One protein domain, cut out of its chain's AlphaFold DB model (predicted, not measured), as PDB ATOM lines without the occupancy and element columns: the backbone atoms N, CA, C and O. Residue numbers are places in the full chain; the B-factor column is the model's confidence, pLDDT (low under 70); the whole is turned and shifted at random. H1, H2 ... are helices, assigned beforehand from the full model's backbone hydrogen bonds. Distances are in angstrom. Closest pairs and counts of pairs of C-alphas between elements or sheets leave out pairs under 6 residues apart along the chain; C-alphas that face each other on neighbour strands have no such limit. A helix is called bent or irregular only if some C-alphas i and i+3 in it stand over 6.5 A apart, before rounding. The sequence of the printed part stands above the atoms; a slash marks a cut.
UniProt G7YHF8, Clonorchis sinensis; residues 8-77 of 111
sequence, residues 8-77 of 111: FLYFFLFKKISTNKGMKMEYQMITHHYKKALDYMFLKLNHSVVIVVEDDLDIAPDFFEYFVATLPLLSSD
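What this domain is: This is residues 8 to 77 of the 111 residues of a protein of Clonorchis sinensis (UniProt G7YHF8). One long helix, H1, and a shorter one, H2, stay apart in a loose arrangement, joined by the long loop 45 to 62. Residues 8 to 20 run outward from near the middle to H1, which turns back; residues 15 to 26 and 28 to 33 of this arm, and the loop's residues 55 to 62, stand free. The 70 printed residues, class all helix, are loose, with a radius of gyration of the C-alphas of 15.5 A and spans of 43 by 29 by 25 A.

How they stand to each other: Look at H1, residues 21 to 44, and H2, residues 63 to 76: they are apart. O i to N i+4 pairs are within hydrogen-bond range in 18 of 20 in H1 and 8 of 10 in H2.

Where its parts are: Find C-alpha 21 at (126.782, 155.161, 154.804); H1 runs 33.9 A from there to C-alpha 44. H2 runs 20.9 A to C-alpha 76 at (95.594, 130.187, 138.242); it is only just irregular, C-alphas 69 and 72 being 7.0 A apart.

The domain as a whole: The farthest C-alphas, Lys 21 and Pro 72, are 43.4 A apart. The link H1 to H2 is long, 18 residues. The printed part has no cut; residues 8 to 24 have pLDDT under 70.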
ATOM      1  N   PHE A   8     102.727 143.152 140.484       52.06
ATOM      2  CA  PHE A   8     103.749 144.200 140.545       52.06
ATOM      3  C   PHE A   8     103.851 144.961 139.227       52.06
ATOM      4  O   PHE A   8     104.355 144.395 138.269       52.06
ATOM      5  N   LEU A   9     103.584 146.267 139.185       44.84
ATOM      6  CA  LEU A   9     104.353 147.076 138.240       44.84
ATOM      7  C   LEU A   9     105.739 147.298 138.873       44.84
ATOM      8  O   LEU A   9     105.851 147.802 139.982       44.84
ATOM      9  N   TYR A  10     106.731 146.724 138.196       50.31
ATOM     10  CA  TYR A  10     108.192 146.801 138.290       50.31
ATOM     11  C   TYR A  10     108.926 147.462 139.493       50.31
ATOM     12  O   TYR A  10     108.578 148.528 139.978       50.31
ATOM     13  N   PHE A  11     110.059 146.840 139.869       37.19
ATOM     14  CA  PHE A  11     111.100 147.299 140.808       37.19
ATOM     15  C   PHE A  11     112.463 147.276 140.083       37.19
ATOM     16  O   PHE A  11     112.944 146.181 139.776       37.19
ATOM     17  N   PHE A  12     113.118 148.420 139.811       41.06
ATOM     18  CA  PHE A  12     114.496 148.426 139.272       41.06
ATOM     19  C   PHE A  12     115.537 148.487 140.405       41.06
ATOM     20  O   PHE A  12     115.781 149.511 141.033       41.06
ATOM     21  N   LEU A  13     116.215 147.345 140.546       40.44
ATOM     22  CA  LEU A  13     117.607 147.143 140.959       40.44
ATOM     23  C   LEU A  13     118.017 147.291 142.437       40.44
ATOM     24  O   LEU A  13     118.388 148.349 142.942       40.44
ATOM     25  N   PHE A  14     118.302 146.116 143.008       37.09
ATOM     26  CA  PHE A  14     119.611 145.833 143.600       37.09
ATOM     27  C   PHE A  14     120.741 146.266 142.649       37.09
ATOM     28  O   PHE A  14     121.326 145.452 141.934       37.09
ATOM     29  N   LYS A  15     121.122 147.541 142.652       32.19
ATOM     30  CA  LYS A  15     122.459 147.890 142.181       32.19
ATOM     31  C   LYS A  15     123.401 147.519 143.325       32.19
ATOM     32  O   LYS A  15     123.373 148.128 144.392       32.19
ATOM     33  N   LYS A  16     124.220 146.479 143.136       44.12
ATOM     34  CA  LYS A  16     125.364 146.207 144.017       44.12
ATOM     35  C   LYS A  16     126.330 147.384 143.863       44.12
ATOM     36  O   LYS A  16     127.201 147.368 143.003       44.12
ATOM     37  N   ILE A  17     126.122 148.443 144.641       45.69
ATOM     38  CA  ILE A  17     126.989 149.620 144.675       45.69
ATOM     39  C   ILE A  17     127.757 149.592 145.990       45.69
ATOM     40  O   ILE A  17     127.186 149.362 147.056       45.69
ATOM     41  N   SER A  18     129.065 149.817 145.885       46.91
ATOM     42  CA  SER A  18     129.980 150.029 147.003       46.91
ATOM     43  C   SER A  18     129.353 150.940 148.068       46.91
ATOM     44  O   SER A  18     128.882 152.041 147.778       46.91
ATOM     45  N   THR A  19     129.285 150.438 149.297       44.53
ATOM     46  CA  THR A  19     128.530 151.029 150.402       44.53
ATOM     47  C   THR A  19     129.138 152.348 150.876       44.53
ATOM     48  O   THR A  19     130.158 152.344 151.560       44.53
ATOM     49  N   ASN A  20     128.450 153.461 150.614       56.06
ATOM     50  CA  ASN A  20     128.588 154.698 151.386       56.06
ATOM     51  C   ASN A  20     127.452 154.770 152.425       56.06
ATOM     52  O   ASN A  20     126.308 154.442 152.110       56.06
ATOM     53  N   LYS A  21     127.746 155.177 153.672       57.88
ATOM     54  CA  LYS A  21     126.782 155.161 154.804       57.88
ATOM     55  C   LYS A  21     125.461 155.899 154.515       57.88
ATOM     56  O   LYS A  21     124.433 155.456 155.017       57.88
ATOM     57  N   GLY A  22     125.484 156.966 153.708       59.06
ATOM     58  CA  GLY A  22     124.292 157.736 153.320       59.06
ATOM     59  C   GLY A  22     123.284 156.930 152.493       59.06
ATOM     60  O   GLY A  22     122.126 156.828 152.880       59.06
ATOM     61  N   MET A  23     123.742 156.234 151.445       59.34
ATOM     62  CA  MET A  23     122.861 155.435 150.577       59.34
ATOM     63  C   MET A  23     122.181 154.278 151.322       59.34
ATOM     64  O   MET A  23     121.057 153.903 151.008       59.34
ATOM     65  N   LYS A  24     122.831 153.710 152.349       61.94
ATOM     66  CA  LYS A  24     122.237 152.623 153.146       61.94
ATOM     67  C   LYS A  24     120.960 153.067 153.870       61.94
ATOM     68  O   LYS A  24     120.051 152.256 154.015       61.94
ATOM     69  N   MET A  25     120.888 154.326 154.311       70.38
ATOM     70  CA  MET A  25     119.700 154.859 154.985       70.38
ATOM     71  C   MET A  25     118.541 155.080 154.010       70.38
ATOM     72  O   MET A  25     117.406 154.756 154.349       70.38
ATOM     73  N   GLU A  26     118.812 155.547 152.792       72.12
ATOM     74  CA  GLU A  26     117.788 155.775 151.761       72.12
ATOM     75  C   GLU A  26     117.103 154.466 151.335       72.12
ATOM     76  O   GLU A  26     115.879 154.360 151.402       72.12
ATOM     77  N   TYR A  27     117.871 153.411 151.028       79.06
ATOM     78  CA  TYR A  27     117.295 152.094 150.705       79.06
ATOM     79  C   TYR A  27     116.452 151.512 151.851       79.06
ATOM     80  O   TYR A  27     115.442 150.842 151.616       79.06
ATOM     81  N   GLN A  28     116.836 151.771 153.107       85.81
ATOM     82  CA  GLN A  28     116.050 151.358 154.271       85.81
ATOM     83  C   GLN A  28     114.729 152.126 154.372       85.81
ATOM     84  O   GLN A  28     113.705 151.520 154.694       85.81
ATOM     85  N   MET A  29     114.730 153.429 154.071       85.94
ATOM     86  CA  MET A  29     113.509 154.238 154.042       85.94
ATOM     87  C   MET A  29     112.537 153.738 152.972       85.94
ATOM     88  O   MET A  29     111.364 153.531 153.283       85.94
ATOM     89  N   ILE A  30     113.031 153.451 151.762       86.69
ATOM     90  CA  ILE A  30     112.224 152.888 150.669       86.69
ATOM     91  C   ILE A  30     111.634 151.538 151.090       86.69
ATOM     92  O   ILE A  30     110.420 151.345 151.045       86.69
ATOM     93  N   THR A  31     112.464 150.629 151.610       87.81
ATOM     94  CA  THR A  31     112.005 149.307 152.078       87.81
ATOM     95  C   THR A  31     110.896 149.425 153.127       87.81
ATOM     96  O   THR A  31     109.890 148.714 153.072       87.81
ATOM     97  N   HIS A  32     111.056 150.339 154.086       89.38
ATOM     98  CA  HIS A  32     110.063 150.568 155.135       89.38
ATOM     99  C   HIS A  32     108.767 151.177 154.598       89.38
ATOM    100  O   HIS A  32     107.685 150.823 155.070       89.38
ATOM    101  N   HIS A  33     108.862 152.073 153.613       88.75
ATOM    102  CA  HIS A  33     107.703 152.677 152.963       88.75
ATOM    103  C   HIS A  33     106.857 151.621 152.245       88.75
ATOM    104  O   HIS A  33     105.672 151.480 152.553       88.75
ATOM    105  N   TYR A  34     107.487 150.799 151.400       90.75
ATOM    106  CA  TYR A  34     106.825 149.684 150.721       90.75
ATOM    107  C   TYR A  34     106.201 148.704 151.715       90.75
ATOM    108  O   TYR A  34     105.039 148.329 151.567       90.75
ATOM    109  N   LYS A  35     106.925 148.337 152.784       90.25
ATOM    110  CA  LYS A  35     106.379 147.457 153.824       90.25
ATOM    111  C   LYS A  35     105.100 148.039 154.433       90.25
ATOM    112  O   LYS A  35     104.102 147.335 154.538       90.25
ATOM    113  N   LYS A  36     105.123 149.314 154.832       93.19
ATOM    114  CA  LYS A  36     103.964 149.987 155.433       93.19
ATOM    115  C   LYS A  36     102.768 150.032 154.485       93.19
ATOM    116  O   LYS A  36     101.660 149.715 154.913       93.19
ATOM    117  N   ALA A  37     102.989 150.410 153.227       93.06
ATOM    118  CA  ALA A  37     101.930 150.491 152.229       93.06
ATOM    119  C   ALA A  37     101.306 149.113 151.965       93.06
ATOM    120  O   ALA A  37     100.089 148.957 152.042       93.06
ATOM    121  N   LEU A  38     102.131 148.084 151.750       91.25
ATOM    122  CA  LEU A  38     101.652 146.726 151.490       91.25
ATOM    123  C   LEU A  38     100.964 146.107 152.713       91.25
ATOM    124  O   LEU A  38      99.907 145.494 152.565       91.25
ATOM    125  N   ASP A  39     101.496 146.306 153.925       93.81
ATOM    126  CA  ASP A  39     100.825 145.887 155.162       93.81
ATOM    127  C   ASP A  39      99.434 146.528 155.264       93.81
ATOM    128  O   ASP A  39      98.462 145.859 155.611       93.81
ATOM    129  N   TYR A  40      99.315 147.819 154.950       95.06
ATOM    130  CA  TYR A  40      98.031 148.510 154.979       95.06
ATOM    131  C   TYR A  40      97.057 147.918 153.953       95.06
ATOM    132  O   TYR A  40      95.959 147.490 154.319       95.06
ATOM    133  N   MET A  41      97.472 147.790 152.693       91.62
ATOM    134  CA  MET A  41      96.614 147.259 151.632       91.62
ATOM    135  C   MET A  41      96.165 145.817 151.898       91.62
ATOM    136  O   MET A  41      94.988 145.481 151.751       91.62
ATOM    137  N   PHE A  42      97.085 144.951 152.325       88.00
ATOM    138  CA  PHE A  42      96.793 143.533 152.499       88.00
ATOM    139  C   PHE A  42      96.205 143.193 153.862       88.00
ATOM    140  O   PHE A  42      95.350 142.313 153.936       88.00
ATOM    141  N   LEU A  43      96.678 143.804 154.949       93.31
ATOM    142  CA  LEU A  43      96.282 143.427 156.310       93.31
ATOM    143  C   LEU A  43      95.161 144.307 156.857       93.31
ATOM    144  O   LEU A  43      94.360 143.816 157.648       93.31
ATOM    145  N   LYS A  44      95.097 145.588 156.463       94.88
ATOM    146  CA  LYS A  44      94.037 146.506 156.911       94.88
ATOM    147  C   LYS A  44      92.870 146.552 155.935       94.88
ATOM    148  O   LYS A  44      91.741 146.352 156.365       94.88
ATOM    149  N   LEU A  45      93.133 146.772 154.648       93.12
ATOM    150  CA  LEU A  45      92.080 146.853 153.626       93.12
ATOM    151  C   LEU A  45      91.661 145.487 153.064       93.12
ATOM    152  O   LEU A  45      90.620 145.376 152.427       93.12
ATOM    153  N   ASN A  46      92.443 144.437 153.334       92.12
ATOM    154  CA  ASN A  46      92.163 143.060 152.926       92.12
ATOM    155  C   ASN A  46      91.977 142.872 151.408       92.12
ATOM    156  O   ASN A  46      91.219 142.007 150.968       92.12
ATOM    157  N   HIS A  47      92.706 143.643 150.598       87.75
ATOM    158  CA  HIS A  47      92.786 143.377 149.165       87.75
ATOM    159  C   HIS A  47      93.497 142.041 148.908       87.75
ATOM    160  O   HIS A  47      94.409 141.653 149.638       87.75
ATOM    161  N   SER A  48      93.071 141.309 147.880       85.44
ATOM    162  CA  SER A  48      93.727 140.067 147.447       85.44
ATOM    163  C   SER A  48      94.887 140.327 146.491       85.44
ATOM    164  O   SER A  48      95.814 139.522 146.435       85.44
ATOM    165  N   VAL A  49      94.813 141.449 145.772       86.50
ATOM    166  CA  VAL A  49      95.725 141.899 144.727       86.50
ATOM    167  C   VAL A  49      95.811 143.424 144.785       86.50
ATOM    168  O   VAL A  49      94.816 144.091 145.061       86.50
ATOM    169  N   VAL A  50      96.996 143.966 144.519       88.31
ATOM    170  CA  VAL A  50      97.246 145.402 144.347       88.31
ATOM    171  C   VAL A  50      98.152 145.604 143.143       88.31
ATOM    172  O   VAL A  50      98.948 144.711 142.868       88.31
ATOM    173  N   ILE A  51      98.032 146.756 142.480       89.31
ATOM    174  CA  ILE A  51      98.992 147.279 141.499       89.31
ATOM    175  C   ILE A  51      99.798 148.363 142.222       89.31
ATOM    176  O   ILE A  51      99.210 149.219 142.882       89.31
ATOM    177  N   VAL A  52     101.125 148.306 142.141       89.94
ATOM    178  CA  VAL A  52     102.033 149.258 142.805       89.94
ATOM    179  C   VAL A  52     102.735 150.077 141.738       89.94
ATOM    180  O   VAL A  52     103.309 149.466 140.856       89.94
ATOM    181  N   VAL A  53     102.689 151.408 141.800       88.56
ATOM    182  CA  VAL A  53     103.274 152.319 140.797       88.56
ATOM    183  C   VAL A  53     104.106 153.377 141.526       88.56
ATOM    184  O   VAL A  53     103.683 153.840 142.590       88.56
ATOM    185  N   GLU A  54     105.274 153.730 140.987       88.44
ATOM    186  CA  GLU A  54     106.101 154.845 141.479       88.44
ATOM    187  C   GLU A  54     105.600 156.182 140.908       88.44
ATOM    188  O   GLU A  54     104.910 156.224 139.892       88.44
ATOM    189  N   ASP A  55     105.876 157.284 141.598       88.12
ATOM    190  CA  ASP A  55     105.330 158.608 141.278       88.12
ATOM    191  C   ASP A  55     105.955 159.263 140.036       88.12
ATOM    192  O   ASP A  55     105.415 160.248 139.531       88.12
ATOM    193  N   ASP A  56     107.052 158.711 139.523       87.88
ATOM    194  CA  ASP A  56     107.788 159.185 138.351       87.88
ATOM    195  C   ASP A  56     107.514 158.372 137.070       87.88
ATOM    196  O   ASP A  56     108.234 158.514 136.078       87.88
ATOM    197  N   LEU A  57     106.462 157.544 137.066       88.12
ATOM    198  CA  LEU A  57     106.087 156.708 135.923       88.12
ATOM    199  C   LEU A  57     104.866 157.243 135.167       88.12
ATOM    200  O   LEU A  57     103.781 157.407 135.729       88.12
ATOM    201  N   ASP A  58     105.021 157.390 133.850       91.19
ATOM    202  CA  ASP A  58     103.899 157.530 132.922       91.19
ATOM    203  C   ASP A  58     103.284 156.156 132.617       91.19
ATOM    204  O   ASP A  58     103.992 155.167 132.401       91.19
ATOM    205  N   ILE A  59     101.953 156.089 132.568       90.06
ATOM    206  CA  ILE A  59     101.211 154.855 132.274       90.06
ATOM    207  C   ILE A  59     100.645 154.865 130.852       90.06
ATOM    208  O   ILE A  59     100.182 155.890 130.351       90.06
ATOM    209  N   ALA A  60     100.658 153.700 130.202       92.94
ATOM    210  CA  ALA A  60     100.081 153.522 128.874       92.94
ATOM    211  C   ALA A  60      98.535 153.559 128.907       92.94
ATOM    212  O   ALA A  60      97.936 153.241 129.940       92.94
ATOM    213  N   PRO A  61      97.857 153.905 127.794       96.31
ATOM    214  CA  PRO A  61      96.392 153.946 127.741       96.31
ATOM    215  C   PRO A  61      95.702 152.613 128.081       96.31
ATOM    216  O   PRO A  61      94.610 152.612 128.640       96.31
ATOM    217  N   ASP A  62      96.349 151.490 127.777       94.25
ATOM    218  CA  ASP A  62      95.881 150.114 127.991       94.25
ATOM    219  C   ASP A  62      96.390 149.494 129.307       94.25
ATOM    220  O   ASP A  62      96.171 148.312 129.578       94.25
ATOM    221  N   PHE A  63      97.029 150.288 130.173       92.56
ATOM    222  CA  PHE A  63      97.672 149.825 131.406       92.56
ATOM    223  C   PHE A  63      96.760 148.959 132.288       92.56
ATOM    224  O   PHE A  63      97.149 147.879 132.737       92.56
ATOM    225  N   PHE A  64      95.526 149.406 132.535       91.62
ATOM    226  CA  PHE A  64      94.582 148.646 133.358       91.62
ATOM    227  C   PHE A  64      94.021 147.424 132.627       91.62
ATOM    228  O   PHE A  64      93.826 146.383 133.255       91.62
ATOM    229  N   GLU A  65      93.794 147.524 131.314       95.44
ATOM    230  CA  GLU A  65      93.310 146.409 130.491       95.44
ATOM    231  C   GLU A  65      94.317 145.256 130.495       95.44
ATOM    232  O   GLU A  65      93.934 144.103 130.704       95.44
ATOM    233  N   TYR A  66      95.611 145.574 130.400       94.25
ATOM    234  CA  TYR A  66      96.705 144.615 130.524       94.25
ATOM    235  C   TYR A  66      96.652 143.829 131.845       94.25
ATOM    236  O   TYR A  66      96.714 142.594 131.849       94.25
ATOM    237  N   PHE A  67      96.478 144.507 132.986       93.12
ATOM    238  CA  PHE A  67      96.392 143.830 134.286       93.12
ATOM    239  C   PHE A  67      95.095 143.040 134.470       93.12
ATOM    240  O   PHE A  67      95.119 141.953 135.049       93.12
ATOM    241  N   VAL A  68      93.969 143.534 133.951       93.81
ATOM    242  CA  VAL A  68      92.701 142.789 133.962       93.81
ATOM    243  C   VAL A  68      92.824 141.501 133.146       93.81
ATOM    244  O   VAL A  68      92.417 140.439 133.622       93.81
ATOM    245  N   ALA A  69      93.432 141.564 131.960       94.88
ATOM    246  CA  ALA A  69      93.609 140.414 131.075       94.88
ATOM    247  C   ALA A  69      94.562 139.351 131.651       94.88
ATOM    248  O   ALA A  69      94.375 138.153 131.432       94.88
ATOM    249  N   THR A  70      95.572 139.766 132.417       93.38
ATOM    250  CA  THR A  70      96.610 138.876 132.968       93.38
ATOM    251  C   THR A  70      96.316 138.375 134.385       93.38
ATOM    252  O   THR A  70      96.890 137.372 134.820       93.38
ATOM    253  N   LEU A  71      95.379 138.996 135.106       90.75
ATOM    254  CA  LEU A  71      94.988 138.587 136.456       90.75
ATOM    255  C   LEU A  71      94.531 137.113 136.559       90.75
ATOM    256  O   LEU A  71      94.919 136.451 137.532       90.75
ATOM    257  N   PRO A  72      93.760 136.541 135.607       93.62
ATOM    258  CA  PRO A  72      93.418 135.120 135.640       93.62
ATOM    259  C   PRO A  72      94.643 134.203 135.546       93.62
ATOM    260  O   PRO A  72      94.688 133.185 136.240       93.62
ATOM    261  N   LEU A  73      95.654 134.571 134.748       91.06
ATOM    262  CA  LEU A  73      96.915 133.824 134.641       91.06
ATOM    263  C   LEU A  73      97.653 133.830 135.979       91.06
ATOM    264  O   LEU A  73      97.976 132.770 136.509       91.06
ATOM    265  N   LEU A  74      97.825 135.012 136.579       87.00
ATOM    266  CA  LEU A  74      98.453 135.138 137.893       87.00
ATOM    267  C   LEU A  74      97.684 134.360 138.968       87.00
ATOM    268  O   LEU A  74      98.282 133.748 139.850       87.00
ATOM    269  N   SER A  75      96.352 134.355 138.907       86.44
ATOM    270  CA  SER A  75      95.497 133.674 139.884       86.44
ATOM    271  C   SER A  75      95.533 132.152 139.747       86.44
ATOM    272  O   SER A  75      95.511 131.465 140.771       86.44
ATOM    273  N   SER A  76      95.649 131.626 138.528       92.56
ATOM    274  CA  SER A  76      95.594 130.187 138.242       92.56
ATOM    275  C   SER A  76      96.955 129.492 138.288       92.56
ATOM    276  O   SER A  76      97.031 128.379 138.803       92.56
ATOM    277  N   ASP A  77      98.030 130.138 137.832       90.00
ATOM    278  CA  ASP A  77      99.369 129.544 137.814       90.00
ATOM    279  C   ASP A  77     100.128 129.876 139.119       90.00
ATOM    280  O   ASP A  77     100.480 131.034 139.358       90.00
TER     281      ASP A  77